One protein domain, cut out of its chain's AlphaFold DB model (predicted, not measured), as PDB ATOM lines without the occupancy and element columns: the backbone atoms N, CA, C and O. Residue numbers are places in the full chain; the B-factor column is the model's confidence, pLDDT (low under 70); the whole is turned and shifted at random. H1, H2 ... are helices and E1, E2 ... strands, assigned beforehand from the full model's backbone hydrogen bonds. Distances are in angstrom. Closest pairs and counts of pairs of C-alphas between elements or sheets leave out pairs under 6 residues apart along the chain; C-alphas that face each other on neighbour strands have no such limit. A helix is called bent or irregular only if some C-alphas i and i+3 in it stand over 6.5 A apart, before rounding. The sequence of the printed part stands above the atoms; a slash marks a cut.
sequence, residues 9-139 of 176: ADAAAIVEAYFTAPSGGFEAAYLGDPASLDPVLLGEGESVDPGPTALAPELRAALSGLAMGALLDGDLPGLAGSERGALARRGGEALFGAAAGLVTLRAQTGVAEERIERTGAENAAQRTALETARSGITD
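This is residues 9 to 139 of the 176 residues of the protein "Flagellin_D0/D1 domain-containing protein" of Maritimibacter sp. 55A14 (UniProt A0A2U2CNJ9). One very long bent helix, H4, runs nearly the whole length of a rod; at one end its first arm, H4a, packs with H1 and H3 as a small three-helix bundle, up and down, each helix running against the one before it. From short H2, which makes a corner with H1, the backbone reaches out to a small strand hairpin, E1 and E2, beside residues 111 to 123 of H4b, then folds back to H3; residues 124 to 139 stick out beyond. The printed part has 131 residues, in the order H1 H2 E1 E2 H3 H4; the sheet, E1 - E2, is antiparallel, and the class is mostly helix. The whole is extended, with a radius of gyration of the C-alphas of 23.2 A and spans of 84 by 25 by 21 A.

Start at H1, residues 9 to 20; with its residues 18 to 20 alone it touches H2, residues 25 to 29, only at the corner, the closest C-alphas, of Tyr 18 and Gly 25, being 4.9 A apart. Next look at E1, residues 40 to 43, and E2, residues 46 to 48, an antiparallel hairpin at 150 degrees, where N 40 and O 48 are 2.8 A apart and N 48 and O 40 2.9 A, within hydrogen-bond range. H3, residues 57 to 70, touches H1, opposite ways at a steep tilt of 41 degrees; the closest C-alphas are those of Phe 19 and Arg 60, 5.6 A. H4, residues 81 to 138, was assigned as one helix by its hydrogen bonds but is bent, C-alphas 97 and 100 being 6.8 A apart; its arms, H4a, residues 81 to 97, and H4b, residues 100 to 138, stand at a shallow tilt of 33 degrees, only just short of steep. H3 and H4a touch as a helical hairpin at a shallow tilt of 25 degrees, the closest C-alphas being Gly 65 and Gly 91, 4.2 A. With residues 9 to 12 alone H1 touches H4a, the same way at 34.7 degrees, a shallow tilt only just short of steep; the closest C-alphas are Ala 12 and Leu 87, 6.7 A. The closest C-alphas of E2 and H4b, Val 48 and Ala 112, are 6.3 A apart. In H1, H2, H3, H4a and H4b each O i to N i+4 pair is within hydrogen-bond range.

Find C-alpha 9 at (-31.302, 15.014, 22.430), where H1 begins and runs 15.7 A. H3 runs 19.6 A from C-alpha 57 at (-13.890, 4.858, 19.217). H4a measures 24.5 A, and H4b runs 56.4 A to C-alpha 138 at (39.208, -10.132, 11.253).

The C-alphas farthest apart, of Ala 80 and Asp 139, are 84.2 A apart. The printed part has no cut, and no link is long. Look for pLDDT under 70 at residues 75, 77 and 78.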
ATOM      1  N   ALA A   9     -31.426  16.427  22.757       91.94
ATOM      2  CA  ALA A   9     -31.302  15.014  22.430       91.94
ATOM      3  C   ALA A   9     -31.099  14.810  20.923       91.94
ATOM      4  O   ALA A   9     -30.195  14.070  20.543       91.94
ATOM      5  N   ASP A  10     -31.866  15.514  20.085       91.06
ATOM      6  CA  ASP A  10     -31.713  15.452  18.626       91.06
ATOM      7  C   ASP A  10     -30.338  15.969  18.201       91.06
ATOM      8  O   ASP A  10     -29.641  15.338  17.408       91.06
ATOM      9  N   ALA A  11     -29.925  17.113  18.757       90.25
ATOM     10  CA  ALA A  11     -28.629  17.705  18.457       90.25
ATOM     11  C   ALA A  11     -27.479  16.766  18.851       90.25
ATOM     12  O   ALA A  11     -26.579  16.541  18.044       90.25
ATOM     13  N   ALA A  12     -27.533  16.183  20.053       92.50
ATOM     14  CA  ALA A  12     -26.540  15.219  20.515       92.50
ATOM     15  C   ALA A  12     -26.500  13.974  19.618       92.50
ATOM     16  O   ALA A  12     -25.424  13.595  19.167       92.50
ATOM     17  N   ALA A  13     -27.658  13.399  19.278       92.44
ATOM     18  CA  ALA A  13     -27.737  12.211  18.430       92.44
ATOM     19  C   ALA A  13     -27.163  12.453  17.026       92.44
ATOM     20  O   ALA A  13     -26.468  11.595  16.487       92.44
ATOM     21  N   ILE A  14     -27.405  13.626  16.432       91.75
ATOM     22  CA  ILE A  14     -26.843  13.981  15.121       91.75
ATOM     23  C   ILE A  14     -25.314  14.098  15.188       91.75
ATOM     24  O   ILE A  14     -24.619  13.617  14.291       91.75
ATOM     25  N   VAL A  15     -24.783  14.725  16.241       92.50
ATOM     26  CA  VAL A  15     -23.333  14.860  16.444       92.50
ATOM     27  C   VAL A  15     -22.699  13.493  16.692       92.50
ATOM     28  O   VAL A  15     -21.737  13.135  16.017       92.50
ATOM     29  N   GLU A  16     -23.269  12.693  17.588       92.94
ATOM     30  CA  GLU A  16     -22.809  11.331  17.857       92.94
ATOM     31  C   GLU A  16     -22.835  10.478  16.595       92.94
ATOM     32  O   GLU A  16     -21.850   9.807  16.306       92.94
ATOM     33  N   ALA A  17     -23.902  10.537  15.797       92.81
ATOM     34  CA  ALA A  17     -23.988   9.793  14.547       92.81
ATOM     35  C   ALA A  17     -22.922  10.246  13.540       92.81
ATOM     36  O   ALA A  17     -22.288   9.402  12.907       92.81
ATOM     37  N   TYR A  18     -22.661  11.553  13.426       93.12
ATOM     38  CA  TYR A  18     -21.577  12.058  12.582       93.12
ATOM     39  C   TYR A  18     -20.226  11.460  12.983       93.12
ATOM     40  O   TYR A  18     -19.459  11.033  12.115       93.12
ATOM     41  N   PHE A  19     -19.948  11.417  14.290       93.69
ATOM     42  CA  PHE A  19     -18.676  10.930  14.798       93.69
ATOM     43  C   PHE A  19     -18.586   9.427  14.887       93.69
ATOM     44  O   PHE A  19     -17.487   8.963  14.686       93.69
ATOM     45  N   THR A  20     -19.636   8.658  15.167       89.00
ATOM     46  CA  THR A  20     -19.534   7.236  15.579       89.00
ATOM     47  C   THR A  20     -20.153   6.243  14.600       89.00
ATOM     48  O   THR A  20     -19.829   5.058  14.671       89.00
ATOM     49  N   ALA A  21     -20.994   6.691  13.661       89.00
ATOM     50  CA  ALA A  21     -21.586   5.788  12.679       89.00
ATOM     51  C   ALA A  21     -20.503   5.147  11.782       89.00
ATOM     52  O   ALA A  21     -19.534   5.832  11.423       89.00
ATOM     53  N   PRO A  22     -20.664   3.867  11.389       82.44
ATOM     54  CA  PRO A  22     -19.845   3.262  10.343       82.44
ATOM     55  C   PRO A  22     -19.990   4.066   9.054       82.44
ATOM     56  O   PRO A  22     -21.120   4.372   8.659       82.44
ATOM     57  N   SER A  23     -18.885   4.434   8.401       81.00
ATOM     58  CA  SER A  23     -18.900   5.335   7.234       81.00
ATOM     59  C   SER A  23     -19.635   6.664   7.496       81.00
ATOM     60  O   SER A  23     -20.200   7.282   6.592       81.00
ATOM     61  N   GLY A  24     -19.653   7.100   8.760       80.69
ATOM     62  CA  GLY A  24     -20.212   8.377   9.183       80.69
ATOM     63  C   GLY A  24     -19.415   9.558   8.635       80.69
ATOM     64  O   GLY A  24     -18.345   9.407   8.044       80.69
ATOM     65  N   GLY A  25     -19.918  10.770   8.856       88.81
ATOM     66  CA  GLY A  25     -19.295  11.959   8.279       88.81
ATOM     67  C   GLY A  25     -17.862  12.205   8.765       88.81
ATOM     68  O   GLY A  25     -17.052  12.703   7.989       88.81
ATOM     69  N   PHE A  26     -17.510  11.804   9.992       91.12
ATOM     70  CA  PHE A  26     -16.124  11.872  10.464       91.12
ATOM     71  C   PHE A  26     -15.199  10.917   9.703       91.12
ATOM     72  O   PHE A  26     -14.118  11.319   9.296       91.12
ATOM     73  N   GLU A  27     -15.636   9.677   9.476       88.94
ATOM     74  CA  GLU A  27     -14.864   8.677   8.733       88.94
ATOM     75  C   GLU A  27     -14.708   9.078   7.260       88.94
ATOM     76  O   GLU A  27     -13.623   8.964   6.706       88.94
ATOM     77  N   ALA A  28     -15.748   9.656   6.649       88.81
ATOM     78  CA  ALA A  28     -15.680  10.192   5.289       88.81
ATOM     79  C   ALA A  28     -14.793  11.448   5.163       88.81
ATOM     80  O   ALA A  28     -14.228  11.704   4.103       88.81
ATOM     81  N   ALA A  29     -14.693  12.254   6.225       89.81
ATOM     82  CA  ALA A  29     -13.819  13.426   6.276       89.81
ATOM     83  C   ALA A  29     -12.374  13.076   6.672       89.81
ATOM     84  O   ALA A  29     -11.478  13.914   6.540       89.81
ATOM     85  N   TYR A  30     -12.146  11.870   7.186       89.62
ATOM     86  CA  TYR A  30     -10.833  11.418   7.602       89.62
ATOM     87  C   TYR A  30      -9.960  11.138   6.375       89.62
ATOM     88  O   TYR A  30     -10.309  10.342   5.511       89.62
ATOM     89  N   LEU A  31      -8.814  11.821   6.302       89.88
ATOM     90  CA  LEU A  31      -7.864  11.714   5.187       89.88
ATOM     91  C   LEU A  31      -6.736  10.703   5.441       89.88
ATOM     92  O   LEU A  31      -5.863  10.544   4.589       89.88
ATOM     93  N   GLY A  32      -6.699  10.091   6.627       86.44
ATOM     94  CA  GLY A  32      -5.722   9.052   6.947       86.44
ATOM     95  C   GLY A  32      -6.190   7.668   6.507       86.44
ATOM     96  O   GLY A  32      -7.294   7.506   5.988       86.44
ATOM     97  N   ASP A  33      -5.341   6.667   6.731       85.94
ATOM     98  CA  ASP A  33      -5.697   5.276   6.458       85.94
ATOM     99  C   ASP A  33      -6.693   4.775   7.519       85.94
ATOM    100  O   ASP A  33      -6.404   4.869   8.718       85.94
ATOM    101  N   PRO A  34      -7.889   4.296   7.127       80.31
ATOM    102  CA  PRO A  34      -8.834   3.728   8.075       80.31
ATOM    103  C   PRO A  34      -8.357   2.395   8.663       80.31
ATOM    104  O   PRO A  34      -8.830   2.008   9.734       80.31
ATOM    105  N   ALA A  35      -7.451   1.692   7.981       82.06
ATOM    106  CA  ALA A  35      -6.841   0.486   8.501       82.06
ATOM    107  C   ALA A  35      -5.779   0.836   9.548       82.06
ATOM    108  O   ALA A  35      -5.018   1.797   9.405       82.06
ATOM    109  N   SER A  36      -5.701   0.022  10.602       78.44
ATOM    110  CA  SER A  36      -4.502   0.007  11.434       78.44
ATOM    111  C   SER A  36      -3.305  -0.340  10.556       78.44
ATOM    112  O   SER A  36      -3.392  -1.210   9.689       78.44
ATOM    113  N   LEU A  37      -2.196   0.352  10.784       81.38
ATOM    114  CA  LEU A  37      -0.939   0.033  10.124       81.38
ATOM    115  C   LEU A  37      -0.495  -1.382  10.517       81.38
ATOM    116  O   LEU A  37      -0.703  -1.818  11.651       81.38
ATOM    117  N   ASP A  38       0.147  -2.078   9.582       85.94
ATOM    118  CA  ASP A  38       0.705  -3.398   9.858       85.94
ATOM    119  C   ASP A  38       1.730  -3.334  11.007       85.94
ATOM    120  O   ASP A  38       2.487  -2.356  11.107       85.94
ATOM    121  N   PRO A  39       1.804  -4.372  11.865       87.50
ATOM    122  CA  PRO A  39       2.793  -4.428  12.932       87.50
ATOM    123  C   PRO A  39       4.219  -4.255  12.403       87.50
ATOM    124  O   PRO A  39       4.641  -4.914  11.450       87.50
ATOM    125  N   VAL A  40       4.990  -3.401  13.069       88.25
ATOM    126  CA  VAL A  40       6.385  -3.132  12.715       88.25
ATOM    127  C   VAL A  40       7.281  -4.140  13.428       88.25
ATOM    128  O   VAL A  40       7.217  -4.283  14.649       88.25
ATOM    129  N   LEU A  41       8.128  -4.841  12.671       89.50
ATOM    130  CA  LEU A  41       9.114  -5.778  13.215       89.50
ATOM    131  C   LEU A  41      10.261  -5.022  13.900       89.50
ATOM    132  O   LEU A  41      10.880  -4.148  13.296       89.50
ATOM    133  N   LEU A  42      10.565  -5.403  15.140       86.12
ATOM    134  CA  LEU A  42      11.628  -4.822  15.965       86.12
ATOM    135  C   LEU A  42      12.907  -5.680  16.002       86.12
ATOM    136  O   LEU A  42      13.959  -5.187  16.402       86.12
ATOM    137  N   GLY A  43      12.837  -6.934  15.550       81.62
ATOM    138  CA  GLY A  43      13.946  -7.897  15.573       81.62
ATOM    139  C   GLY A  43      13.512  -9.229  16.183       81.62
ATOM    140  O   GLY A  43      12.514  -9.275  16.884       81.62
ATOM    141  N   GLU A  44      14.197 -10.330  15.856       76.56
ATOM    142  CA  GLU A  44      14.005 -11.666  16.473       76.56
ATOM    143  C   GLU A  44      12.541 -12.168  16.607       76.56
ATOM    144  O   GLU A  44      12.208 -12.945  17.497       76.56
ATOM    145  N   GLY A  45      11.651 -11.766  15.691       79.31
ATOM    146  CA  GLY A  45      10.226 -12.134  15.721       79.31
ATOM    147  C   GLY A  45       9.359 -11.274  16.651       79.31
ATOM    148  O   GLY A  45       8.159 -11.515  16.765       79.31
ATOM    149  N   GLU A  46       9.937 -10.256  17.282       82.56
ATOM    150  CA  GLU A  46       9.230  -9.228  18.033       82.56
ATOM    151  C   GLU A  46       8.637  -8.191  17.070       82.56
ATOM    152  O   GLU A  46       9.310  -7.676  16.175       82.56
ATOM    153  N   SER A  47       7.351  -7.891  17.245       88.69
ATOM    154  CA  SER A  47       6.651  -6.841  16.510       88.69
ATOM    155  C   SER A  47       5.851  -5.965  17.458       88.69
ATOM    156  O   SER A  47       5.351  -6.433  18.488       88.69
ATOM    157  N   VAL A  48       5.681  -4.705  17.080       90.00
ATOM    158  CA  VAL A  48       4.853  -3.745  17.803       90.00
ATOM    159  C   VAL A  48       3.775  -3.198  16.883       90.00
ATOM    160  O   VAL A  48       4.021  -2.937  15.705       90.00
ATOM    161  N   ASP A  49       2.571  -3.052  17.423       87.06
ATOM    162  CA  ASP A  49       1.515  -2.319  16.740       87.06
ATOM    163  C   ASP A  49       1.846  -0.815  16.840       87.06
ATOM    164  O   ASP A  49       2.081  -0.325  17.950       87.06
ATOM    165  N   PRO A  50       1.922  -0.083  15.717       77.62
ATOM    166  CA  PRO A  50       2.221   1.352  15.697       77.62
ATOM    167  C   PRO A  50       1.136   2.225  16.352       77.62
ATOM    168  O   PRO A  50       1.344   3.429  16.517       77.62
ATOM    169  N   GLY A  51       0.015   1.636  16.774       83.69
ATOM    170  CA  GLY A  51      -0.942   2.265  17.669       83.69
ATOM    171  C   GLY A  51      -2.248   2.677  16.989       83.69
ATOM    172  O   GLY A  51      -2.531   2.314  15.847       83.69
ATOM    173  N   PRO A  52      -3.100   3.415  17.713       87.38
ATOM    174  CA  PRO A  52      -4.451   3.721  17.263       87.38
ATOM    175  C   PRO A  52      -4.480   4.734  16.116       87.38
ATOM    176  O   PRO A  52      -3.725   5.708  16.093       87.38
ATOM    177  N   THR A  53      -5.447   4.574  15.215       88.56
ATOM    178  CA  THR A  53      -5.784   5.600  14.223       88.56
ATOM    179  C   THR A  53      -6.705   6.661  14.833       88.56
ATOM    180  O   THR A  53      -7.276   6.487  15.915       88.56
ATOM    181  N   ALA A  54      -6.935   7.762  14.111       88.06
ATOM    182  CA  ALA A  54      -7.917   8.768  14.531       88.06
ATOM    183  C   ALA A  54      -9.360   8.223  14.555       88.06
ATOM    184  O   ALA A  54     -10.255   8.880  15.089       88.06
ATOM    185  N   LEU A  55      -9.591   7.029  13.993       90.75
ATOM    186  CA  LEU A  55     -10.878   6.344  14.017       90.75
ATOM    187  C   LEU A  55     -11.116   5.537  15.302       90.75
ATOM    188  O   LEU A  55     -12.175   4.915  15.417       90.75
ATOM    189  N   ALA A  56     -10.191   5.554  16.269       91.19
ATOM    190  CA  ALA A  56     -10.399   4.889  17.551       91.19
ATOM    191  C   ALA A  56     -11.703   5.385  18.214       91.19
ATOM    192  O   ALA A  56     -11.937   6.602  18.281       91.19
ATOM    193  N   PRO A  57     -12.578   4.483  18.694       90.94
ATOM    194  CA  PRO A  57     -13.890   4.858  19.217       90.94
ATOM    195  C   PRO A  57     -13.790   5.810  20.417       90.94
ATOM    196  O   PRO A  57     -14.627   6.698  20.564       90.94
ATOM    197  N   GLU A  58     -12.737   5.692  21.226       92.12
ATOM    198  CA  GLU A  58     -12.454   6.561  22.369       92.12
ATOM    199  C   GLU A  58     -12.165   8.001  21.927       92.12
ATOM    200  O   GLU A  58     -12.676   8.954  22.521       92.12
ATOM    201  N   LEU A  59     -11.386   8.169  20.850       92.81
ATOM    202  CA  LEU A  59     -11.098   9.475  20.254       92.81
ATOM    203  C   LEU A  59     -12.361  10.073  19.629       92.81
ATOM    204  O   LEU A  59     -12.677  11.236  19.873       92.81
ATOM    205  N   ARG A  60     -13.121   9.270  18.878       93.94
ATOM    206  CA  ARG A  60     -14.379   9.692  18.241       93.94
ATOM    207  C   ARG A  60     -15.417  10.130  19.282       93.94
ATOM    208  O   ARG A  60     -16.075  11.151  19.092       93.94
ATOM    209  N   ALA A  61     -15.524   9.415  20.402       92.88
ATOM    210  CA  ALA A  61     -16.407   9.773  21.512       92.88
ATOM    211  C   ALA A  61     -15.990  11.093  22.184       92.88
ATOM    212  O   ALA A  61     -16.835  11.957  22.428       92.88
ATOM    213  N   ALA A  62     -14.691  11.291  22.424       94.62
ATOM    214  CA  ALA A  62     -14.179  12.540  22.980       94.62
ATOM    215  C   ALA A  62     -14.416  13.731  22.034       94.62
ATOM    216  O   ALA A  62     -14.894  14.782  22.461       94.62
ATOM    217  N   LEU A  63     -14.145  13.557  20.736       94.56
ATOM    218  CA  LEU A  63     -14.395  14.574  19.713       94.56
ATOM    219  C   LEU A  63     -15.884  14.911  19.588       94.56
ATOM    220  O   LEU A  63     -16.221  16.084  19.451       94.56
ATOM    221  N   SER A  64     -16.770  13.917  19.705       93.94
ATOM    222  CA  SER A  64     -18.221  14.129  19.751       93.94
ATOM    223  C   SER A  64     -18.622  15.042  20.913       93.94
ATOM    224  O   SER A  64     -19.293  16.054  20.704       93.94
ATOM    225  N   GLY A  65     -18.141  14.758  22.130       94.19
ATOM    226  CA  GLY A  65     -18.410  15.593  23.306       94.19
ATOM    227  C   GLY A  65     -17.861  17.019  23.175       94.19
ATOM    228  O   GLY A  65     -18.557  17.985  23.498       94.19
ATOM    229  N   LEU A  66     -16.647  17.176  22.627       94.06
ATOM    230  CA  LEU A  66     -16.064  18.491  22.328       94.06
ATOM    231  C   LEU A  66     -16.889  19.250  21.283       94.06
ATOM    232  O   LEU A  66     -17.135  20.444  21.446       94.06
ATOM    233  N   ALA A  67     -17.351  18.568  20.235       93.25
ATOM    234  CA  ALA A  67     -18.170  19.166  19.188       93.25
ATOM    235  C   ALA A  67     -19.532  19.629  19.721       93.25
ATOM    236  O   ALA A  67     -19.985  20.712  19.352       93.25
ATOM    237  N   MET A  68     -20.160  18.874  20.632       92.12
ATOM    238  CA  MET A  68     -21.376  19.327  21.320       92.12
ATOM    239  C   MET A  68     -21.138  20.623  22.095       92.12
ATOM    240  O   MET A  68     -21.976  21.519  22.044       92.12
ATOM    241  N   GLY A  69     -19.995  20.740  22.777       90.50
ATOM    242  CA  GLY A  69     -19.597  21.968  23.464       90.50
ATOM    243  C   GLY A  69     -19.357  23.130  22.498       90.50
ATOM    244  O   GLY A  69     -19.879  24.221  22.709       90.50
ATOM    245  N   ALA A  70     -18.630  22.890  21.404       90.25
ATOM    246  CA  ALA A  70     -18.334  23.902  20.388       90.25
ATOM    247  C   ALA A  70     -19.600  24.440  19.698       90.25
ATOM    248  O   ALA A  70     -19.675  25.620  19.367       90.25
ATOM    249  N   LEU A  71     -20.626  23.602  19.525       87.75
ATOM    250  CA  LEU A  71     -21.912  24.025  18.967       87.75
ATOM    251  C   LEU A  71     -22.642  25.054  19.839       87.75
ATOM    252  O   LEU A  71     -23.469  25.793  19.312       87.75
ATOM    253  N   LEU A  72     -22.348  25.131  21.141       86.25
ATOM    254  CA  LEU A  72     -22.980  26.092  22.050       86.25
ATOM    255  C   LEU A  72     -22.500  27.531  21.836       86.25
ATOM    256  O   LEU A  72     -23.242  28.456  22.165       86.25
ATOM    257  N   ASP A  73     -21.287  27.701  21.306       82.56
ATOM    258  CA  ASP A  73     -20.710  29.006  20.956       82.56
ATOM    259  C   ASP A  73     -21.270  29.531  19.617       82.56
ATOM    260  O   ASP A  73     -21.278  30.729  19.342       82.56
ATOM    261  N   GLY A  74     -21.798  28.626  18.787       73.69
ATOM    262  CA  GLY A  74     -22.457  28.954  17.529       73.69
ATOM    263  C   GLY A  74     -23.908  29.414  17.691       73.69
ATOM    264  O   GLY A  74     -24.577  29.182  18.703       73.69
ATOM    265  N   ASP A  75     -24.441  30.033  16.635       66.81
ATOM    266  CA  ASP A  75     -25.872  30.307  16.567       66.81
ATOM    267  C   ASP A  75     -26.638  29.003  16.292       66.81
ATOM    268  O   ASP A  75     -26.610  28.446  15.194       66.81
ATOM    269  N   LEU A  76     -27.308  28.495  17.329       72.81
ATOM    270  CA  LEU A  76     -28.289  27.414  17.261       72.81
ATOM    271  C   LEU A  76     -29.695  28.031  17.367       72.81
ATOM    272  O   LEU A  76     -30.294  27.982  18.449       72.81
ATOM    273  N   PRO A  77     -30.234  28.626  16.287       66.00
ATOM    274  CA  PRO A  77     -31.509  29.343  16.326       66.00
ATOM    275  C   PRO A  77     -32.708  28.431  16.643       66.00
ATOM    276  O   PRO A  77     -33.767  28.921  17.019       66.00
ATOM    277  N   GLY A  78     -32.544  27.106  16.529       69.12
ATOM    278  CA  GLY A  78     -33.571  26.108  16.844       69.12
ATOM    279  C   GLY A  78     -33.597  25.600  18.292       69.12
ATOM    280  O   GLY A  78     -34.528  24.879  18.636       69.12
ATOM    281  N   LEU A  79     -32.616  25.945  19.143       79.00
ATOM    282  CA  LEU A  79     -32.526  25.429  20.520       79.00
ATOM    283  C   LEU A  79     -32.754  26.530  21.564       79.00
ATOM    284  O   LEU A  79     -31.965  27.472  21.684       79.00
ATOM    285  N   ALA A  80     -33.793  26.350  22.383       82.19
ATOM    286  CA  ALA A  80     -34.067  27.183  23.552       82.19
ATOM    287  C   ALA A  80     -32.933  27.111  24.596       82.19
ATOM    288  O   ALA A  80     -32.166  26.150  24.648       82.19
ATOM    289  N   GLY A  81     -32.845  28.107  25.486       83.31
ATOM    290  CA  GLY A  81     -31.773  28.188  26.493       83.31
ATOM    291  C   GLY A  81     -31.671  26.964  27.421       83.31
ATOM    292  O   GLY A  81     -30.566  26.532  27.743       83.31
ATOM    293  N   SER A  82     -32.800  26.355  27.798       87.94
ATOM    294  CA  SER A  82     -32.823  25.110  28.583       87.94
ATOM    295  C   SER A  82     -32.243  23.918  27.817       87.94
ATOM    296  O   SER A  82     -31.506  23.120  28.396       87.94
ATOM    297  N   GLU A  83     -32.514  23.827  26.512       90.81
ATOM    298  CA  GLU A  83     -31.971  22.788  25.631       90.81
ATOM    299  C   GLU A  83     -30.466  22.974  25.420       90.81
ATOM    300  O   GLU A  83     -29.713  22.007  25.445       90.81
ATOM    301  N   ARG A  84     -29.982  24.217  25.321       89.12
ATOM    302  CA  ARG A  84     -28.537  24.496  25.283       89.12
ATOM    303  C   ARG A  84     -27.831  23.999  26.550       89.12
ATOM    304  O   ARG A  84     -26.796  23.345  26.460       89.12
ATOM    305  N   GLY A  85     -28.416  24.235  27.727       90.88
ATOM    306  CA  GLY A  85     -27.890  23.709  28.992       90.88
ATOM    307  C   GLY A  85     -27.928  22.178  29.081       90.88
ATOM    308  O   GLY A  85     -27.011  21.560  29.623       90.88
ATOM    309  N   ALA A  86     -28.963  21.543  28.526       93.38
ATOM    310  CA  ALA A  86     -29.046  20.086  28.437       93.38
ATOM    311  C   ALA A  86     -28.004  19.502  27.464       93.38
ATOM    312  O   ALA A  86     -27.390  18.483  27.780       93.38
ATOM    313  N   LEU A  87     -27.753  20.163  26.331       92.38
ATOM    314  CA  LEU A  87     -26.721  19.772  25.369       92.38
ATOM    315  C   LEU A  87     -25.316  19.911  25.971       92.38
ATOM    316  O   LEU A  87     -24.504  19.002  25.827       92.38
ATOM    317  N   ALA A  88     -25.055  20.985  26.722       93.38
ATOM    318  CA  ALA A  88     -23.798  21.166  27.452       93.38
ATOM    319  C   ALA A  88     -23.533  20.024  28.442       93.38
ATOM    320  O   ALA A  88     -22.427  19.489  28.506       93.38
ATOM    321  N   ARG A  89     -24.567  19.619  29.189       95.44
ATOM    322  CA  ARG A  89     -24.478  18.504  30.138       95.44
ATOM    323  C   ARG A  89     -24.166  17.187  29.433       95.44
ATOM    324  O   ARG A  89     -23.254  16.494  29.860       95.44
ATOM    325  N   ARG A  90     -24.864  16.890  28.332       95.06
ATOM    326  CA  ARG A  90     -24.620  15.694  27.507       95.06
ATOM    327  C   ARG A  90     -23.205  15.670  26.934       95.06
ATOM    328  O   ARG A  90     -22.541  14.646  27.018       95.06
ATOM    329  N   GLY A  91     -22.715  16.803  26.425       94.19
ATOM    330  CA  GLY A  91     -21.329  16.930  25.972       94.19
ATOM    331  C   GLY A  91     -20.329  16.640  27.095       94.19
ATOM    332  O   GLY A  91     -19.383  15.881  26.899       94.19
ATOM    333  N   GLY A  92     -20.572  17.172  28.297       94.62
ATOM    334  CA  GLY A  92     -19.764  16.885  29.485       94.62
ATOM    335  C   GLY A  92     -19.797  15.412  29.911       94.62
ATOM    336  O   GLY A  92     -18.749  14.837  30.196       94.62
ATOM    337  N   GLU A  93     -20.975  14.786  29.914       94.56
ATOM    338  CA  GLU A  93     -21.150  13.353  30.195       94.56
ATOM    339  C   GLU A  93     -20.407  12.487  29.167       94.56
ATOM    340  O   GLU A  93     -19.707  11.550  29.553       94.56
ATOM    341  N   ALA A  94     -20.479  12.835  27.878       92.38
ATOM    342  CA  ALA A  94     -19.755  12.147  26.810       92.38
ATOM    343  C   ALA A  94     -18.229  12.257  26.986       92.38
ATOM    344  O   ALA A  94     -17.518  11.256  26.882       92.38
ATOM    345  N   LEU A  95     -17.720  13.449  27.322       94.06
ATOM    346  CA  LEU A  95     -16.296  13.664  27.606       94.06
ATOM    347  C   LEU A  95     -15.824  12.867  28.823       94.06
ATOM    348  O   LEU A  95     -14.761  12.246  28.787       94.06
ATOM    349  N   PHE A  96     -16.618  12.868  29.894       95.06
ATOM    350  CA  PHE A  96     -16.301  12.112  31.098       95.06
ATOM    351  C   PHE A  96     -16.298  10.601  30.824       95.06
ATOM    352  O   PHE A  96     -15.379   9.904  31.250       95.06
ATOM    353  N   GLY A  97     -17.269  10.106  30.050       92.81
ATOM    354  CA  GLY A  97     -17.323   8.710  29.615       92.81
ATOM    355  C   GLY A  97     -16.129   8.299  28.745       92.81
ATOM    356  O   GLY A  97     -15.593   7.206  28.914       92.81
ATOM    357  N   ALA A  98     -15.653   9.188  27.867       94.50
ATOM    358  CA  ALA A  98     -14.501   8.924  27.003       94.50
ATOM    359  C   ALA A  98     -13.150   8.948  27.748       94.50
ATOM    360  O   ALA A  98     -12.177   8.352  27.281       94.50
ATOM    361  N   ALA A  99     -13.065   9.599  28.913       95.00
ATOM    362  CA  ALA A  99     -11.802   9.827  29.620       95.00
ATOM    363  C   ALA A  99     -11.047   8.529  29.959       95.00
ATOM    364  O   ALA A  99      -9.834   8.452  29.751       95.00
ATOM    365  N   ALA A 100     -11.749   7.497  30.437       95.25
ATOM    366  CA  ALA A 100     -11.141   6.203  30.754       95.25
ATOM    367  C   ALA A 100     -10.596   5.495  29.500       95.25
ATOM    368  O   ALA A 100      -9.504   4.920  29.530       95.25
ATOM    369  N   GLY A 101     -11.318   5.599  28.381       94.12
ATOM    370  CA  GLY A 101     -10.865   5.104  27.083       94.12
ATOM    371  C   GLY A 101      -9.583   5.801  26.626       94.12
ATOM    372  O   GLY A 101      -8.600   5.142  26.304       94.12
ATOM    373  N   LEU A 102      -9.526   7.133  26.721       94.69
ATOM    374  CA  LEU A 102      -8.322   7.904  26.386       94.69
ATOM    375  C   LEU A 102      -7.127   7.599  27.303       94.69
ATOM    376  O   LEU A 102      -5.978   7.685  26.875       94.69
ATOM    377  N   VAL A 103      -7.354   7.289  28.583       95.94
ATOM    378  CA  VAL A 103      -6.287   6.810  29.483       95.94
ATOM    379  C   VAL A 103      -5.768   5.453  29.018       95.94
ATOM    380  O   VAL A 103      -4.557   5.271  28.934       95.94
ATOM    381  N   THR A 104      -6.668   4.531  28.678       93.94
ATOM    382  CA  THR A 104      -6.308   3.193  28.189       93.94
ATOM    383  C   THR A 104      -5.505   3.279  26.897       93.94
ATOM    384  O   THR A 104      -4.453   2.657  26.790       93.94
ATOM    385  N   LEU A 105      -5.947   4.120  25.961       93.12
ATOM    386  CA  LEU A 105      -5.270   4.353  24.693       93.12
ATOM    387  C   LEU A 105      -3.846   4.886  24.899       93.12
ATOM    388  O   LEU A 105      -2.890   4.353  24.345       93.12
ATOM    389  N   ARG A 106      -3.687   5.883  25.782       93.44
ATOM    390  CA  ARG A 106      -2.369   6.411  26.162       93.44
ATOM    391  C   ARG A 106      -1.483   5.356  26.818       93.44
ATOM    392  O   ARG A 106      -0.290   5.321  26.544       93.44
ATOM    393  N   ALA A 107      -2.048   4.507  27.673       94.31
ATOM    394  CA  ALA A 107      -1.299   3.435  28.320       94.31
ATOM    395  C   ALA A 107      -0.813   2.390  27.304       94.31
ATOM    396  O   ALA A 107       0.335   1.968  27.376       94.31
ATOM    397  N   GLN A 108      -1.653   2.012  26.336       91.31
ATOM    398  CA  GLN A 108      -1.274   1.093  25.260       91.31
ATOM    399  C   GLN A 108      -0.139   1.662  24.401       91.31
ATOM    400  O   GLN A 108       0.840   0.959  24.162       91.31
ATOM    401  N   THR A 109      -0.227   2.938  24.009       92.06
ATOM    402  CA  THR A 109       0.864   3.623  23.299       92.06
ATOM    403  C   THR A 109       2.142   3.650  24.134       92.06
ATOM    404  O   THR A 109       3.190   3.268  23.632       92.06
ATOM    405  N   GLY A 110       2.065   3.998  25.422       93.81
ATOM    406  CA  GLY A 110       3.245   4.033  26.292       93.81
ATOM    407  C   GLY A 110       3.919   2.667  26.475       93.81
ATOM    408  O   GLY A 110       5.142   2.582  26.513       93.81
ATOM    409  N   VAL A 111       3.145   1.576  26.539       92.06
ATOM    410  CA  VAL A 111       3.698   0.208  26.569       92.06
ATOM    411  C   VAL A 111       4.383  -0.144  25.246       92.06
ATOM    412  O   VAL A 111       5.433  -0.780  25.249       92.06
ATOM    413  N   ALA A 112       3.810   0.267  24.111       91.00
ATOM    414  CA  ALA A 112       4.439   0.081  22.806       91.00
ATOM    415  C   ALA A 112       5.757   0.870  22.691       91.00
ATOM    416  O   ALA A 112       6.752   0.325  22.220       91.00
ATOM    417  N   GLU A 113       5.785   2.116  23.170       92.50
ATOM    418  CA  GLU A 113       6.985   2.961  23.208       92.50
ATOM    419  C   GLU A 113       8.091   2.352  24.082       92.50
ATOM    420  O   GLU A 113       9.224   2.227  23.618       92.50
ATOM    421  N   GLU A 114       7.766   1.889  25.296       93.12
ATOM    422  CA  GLU A 114       8.724   1.206  26.184       93.12
ATOM    423  C   GLU A 114       9.308  -0.041  25.518       93.12
ATOM    424  O   GLU A 114      10.520  -0.259  25.529       93.12
ATOM    425  N   ARG A 115       8.454  -0.828  24.857       90.50
ATOM    426  CA  ARG A 115       8.868  -2.030  24.140       90.50
ATOM    427  C   ARG A 115       9.845  -1.710  23.011       90.50
ATOM    428  O   ARG A 115      10.836  -2.424  22.848       90.50
ATOM    429  N   ILE A 116       9.576  -0.654  22.243       92.44
ATOM    430  CA  ILE A 116      10.464  -0.175  21.175       92.44
ATOM    431  C   ILE A 116      11.807   0.260  21.760       92.44
ATOM    432  O   ILE A 116      12.850  -0.137  21.241       92.44
ATOM    433  N   GLU A 117      11.799   1.043  22.840       93.75
ATOM    434  CA  GLU A 117      13.017   1.546  23.477       93.75
ATOM    435  C   GLU A 117      13.883   0.402  24.018       93.75
ATOM    436  O   GLU A 117      15.076   0.326  23.706       93.75
ATOM    437  N   ARG A 118      13.274  -0.536  24.749       93.12
ATOM    438  CA  ARG A 118      13.949  -1.725  25.281       93.12
ATOM    439  C   ARG A 118      14.572  -2.562  24.165       93.12
ATOM    440  O   ARG A 118      15.767  -2.852  24.216       93.12
ATOM    441  N   THR A 119      13.794  -2.896  23.134       92.81
ATOM    442  CA  THR A 119      14.284  -3.698  21.999       92.81
ATOM    443  C   THR A 119      15.384  -2.954  21.234       92.81
ATOM    444  O   THR A 119      16.365  -3.544  20.790       92.81
ATOM    445  N   GLY A 120      15.276  -1.628  21.115       92.88
ATOM    446  CA  GLY A 120      16.313  -0.782  20.531       92.88
ATOM    447  C   GLY A 120      17.635  -0.836  21.304       92.88
ATOM    448  O   GLY A 120      18.698  -0.965  20.689       92.88
ATOM    449  N   ALA A 121      17.580  -0.787  22.636       94.81
ATOM    450  CA  ALA A 121      18.756  -0.909  23.496       94.81
ATOM    451  C   ALA A 121      19.404  -2.302  23.398       94.81
ATOM    452  O   ALA A 121      20.628  -2.406  23.279       94.81
ATOM    453  N   GLU A 122      18.592  -3.363  23.384       92.62
ATOM    454  CA  GLU A 122      19.043  -4.748  23.189       92.62
ATOM    455  C   GLU A 122      19.743  -4.916  21.829       92.62
ATOM    456  O   GLU A 122      20.896  -5.353  21.772       92.62
ATOM    457  N   ASN A 123      19.112  -4.457  20.743       92.88
ATOM    458  CA  ASN A 123      19.679  -4.491  19.394       92.88
ATOM    459  C   ASN A 123      21.007  -3.722  19.293       92.88
ATOM    460  O   ASN A 123      21.945  -4.172  18.627       92.88
ATOM    461  N   ALA A 124      21.123  -2.563  19.950       94.81
ATOM    462  CA  ALA A 124      22.357  -1.776  19.964       94.81
ATOM    463  C   ALA A 124      23.495  -2.492  20.714       94.81
ATOM    464  O   ALA A 124      24.643  -2.509  20.248       94.81
ATOM    465  N   ALA A 125      23.182  -3.128  21.846       96.12
ATOM    466  CA  ALA A 125      24.137  -3.932  22.599       96.12
ATOM    467  C   ALA A 125      24.601  -5.155  21.791       96.12
ATOM    468  O   ALA A 125      25.804  -5.401  21.672       96.12
ATOM    469  N   GLN A 126      23.664  -5.874  21.166       94.19
ATOM    470  CA  GLN A 126      23.953  -7.023  20.307       94.19
ATOM    471  C   GLN A 126      24.815  -6.626  19.110       94.19
ATOM    472  O   GLN A 126      25.804  -7.296  18.815       94.19
ATOM    473  N   ARG A 127      24.510  -5.497  18.463       95.44
ATOM    474  CA  ARG A 127      25.332  -4.960  17.378       95.44
ATOM    475  C   ARG A 127      26.768  -4.693  17.829       95.44
ATOM    476  O   ARG A 127      27.693  -5.125  17.154       95.44
ATOM    477  N   THR A 128      26.955  -4.053  18.981       97.12
ATOM    478  CA  THR A 128      28.290  -3.757  19.529       97.12
ATOM    479  C   THR A 128      29.072  -5.039  19.841       97.12
ATOM    480  O   THR A 128      30.262  -5.147  19.533       97.12
ATOM    481  N   ALA A 129      28.405  -6.041  20.419       96.31
ATOM    482  CA  ALA A 129      29.008  -7.340  20.701       96.31
ATOM    483  C   ALA A 129      29.418  -8.071  19.411       96.31
ATOM    484  O   ALA A 129      30.527  -8.601  19.331       96.31
ATOM    485  N   LEU A 130      28.561  -8.053  18.385       96.00
ATOM    486  CA  LEU A 130      28.850  -8.646  17.077       96.00
ATOM    487  C   LEU A 130      29.985  -7.917  16.350       96.00
ATOM    488  O   LEU A 130      30.842  -8.570  15.760       96.00
ATOM    489  N   GLU A 131      30.030  -6.586  16.414       95.94
ATOM    490  CA  GLU A 131      31.125  -5.784  15.857       95.94
ATOM    491  C   GLU A 131      32.454  -6.105  16.559       95.94
ATOM    492  O   GLU A 131      33.454  -6.342  15.885       95.94
ATOM    493  N   THR A 132      32.446  -6.236  17.889       95.00
ATOM    494  CA  THR A 132      33.628  -6.629  18.678       95.00
ATOM    495  C   THR A 132      34.100  -8.039  18.330       95.00
ATOM    496  O   THR A 132      35.288  -8.257  18.095       95.00
ATOM    497  N   ALA A 133      33.182  -9.007  18.261       93.94
ATOM    498  CA  ALA A 133      33.505 -10.384  17.895       93.94
ATOM    499  C   ALA A 133      34.051 -10.471  16.464       93.94
ATOM    500  O   ALA A 133      35.019 -11.186  16.217       93.94
ATOM    501  N   ARG A 134      33.468  -9.708  15.531       94.69
ATOM    502  CA  ARG A 134      33.959  -9.612  14.157       94.69
ATOM    503  C   ARG A 134      35.377  -9.053  14.124       94.69
ATOM    504  O   ARG A 134      36.222  -9.689  13.510       94.69
ATOM    505  N   SER A 135      35.643  -7.944  14.812       90.50
ATOM    506  CA  SER A 135      36.994  -7.384  14.937       90.50
ATOM    507  C   SER A 135      37.984  -8.392  15.519       90.50
ATOM    508  O   SER A 135      39.049  -8.593  14.954       90.50
ATOM    509  N   GLY A 136      37.611  -9.130  16.567       87.81
ATOM    510  CA  GLY A 136      38.463 -10.187  17.126       87.81
ATOM    511  C   GLY A 136      38.780 -11.338  16.158       87.81
ATOM    512  O   GLY A 136      39.767 -12.039  16.360       87.81
ATOM    513  N   ILE A 137      37.961 -11.542  15.119       88.81
ATOM    514  CA  ILE A 137      38.185 -12.553  14.074       88.81
ATOM    515  C   ILE A 137      38.957 -11.969  12.882       88.81
ATOM    516  O   ILE A 137      39.764 -12.673  12.278       88.81
ATOM    517  N   THR A 138      38.676 -10.724  12.491       90.00
ATOM    518  CA  THR A 138      39.208 -10.132  11.253       90.00
ATOM    519  C   THR A 138      40.471  -9.316  11.446       90.00
ATOM    520  O   THR A 138      41.215  -9.133  10.482       90.00
ATOM    521  N   ASP A 139      40.700  -8.794  12.644       84.88
ATOM    522  CA  ASP A 139      41.760  -7.827  12.875       84.88
ATOM    523  C   ASP A 139      43.063  -8.562  13.205       84.88
ATOM    524  O   ASP A 139      43.115  -9.443  14.063       84.88
TER     525      ASP A 139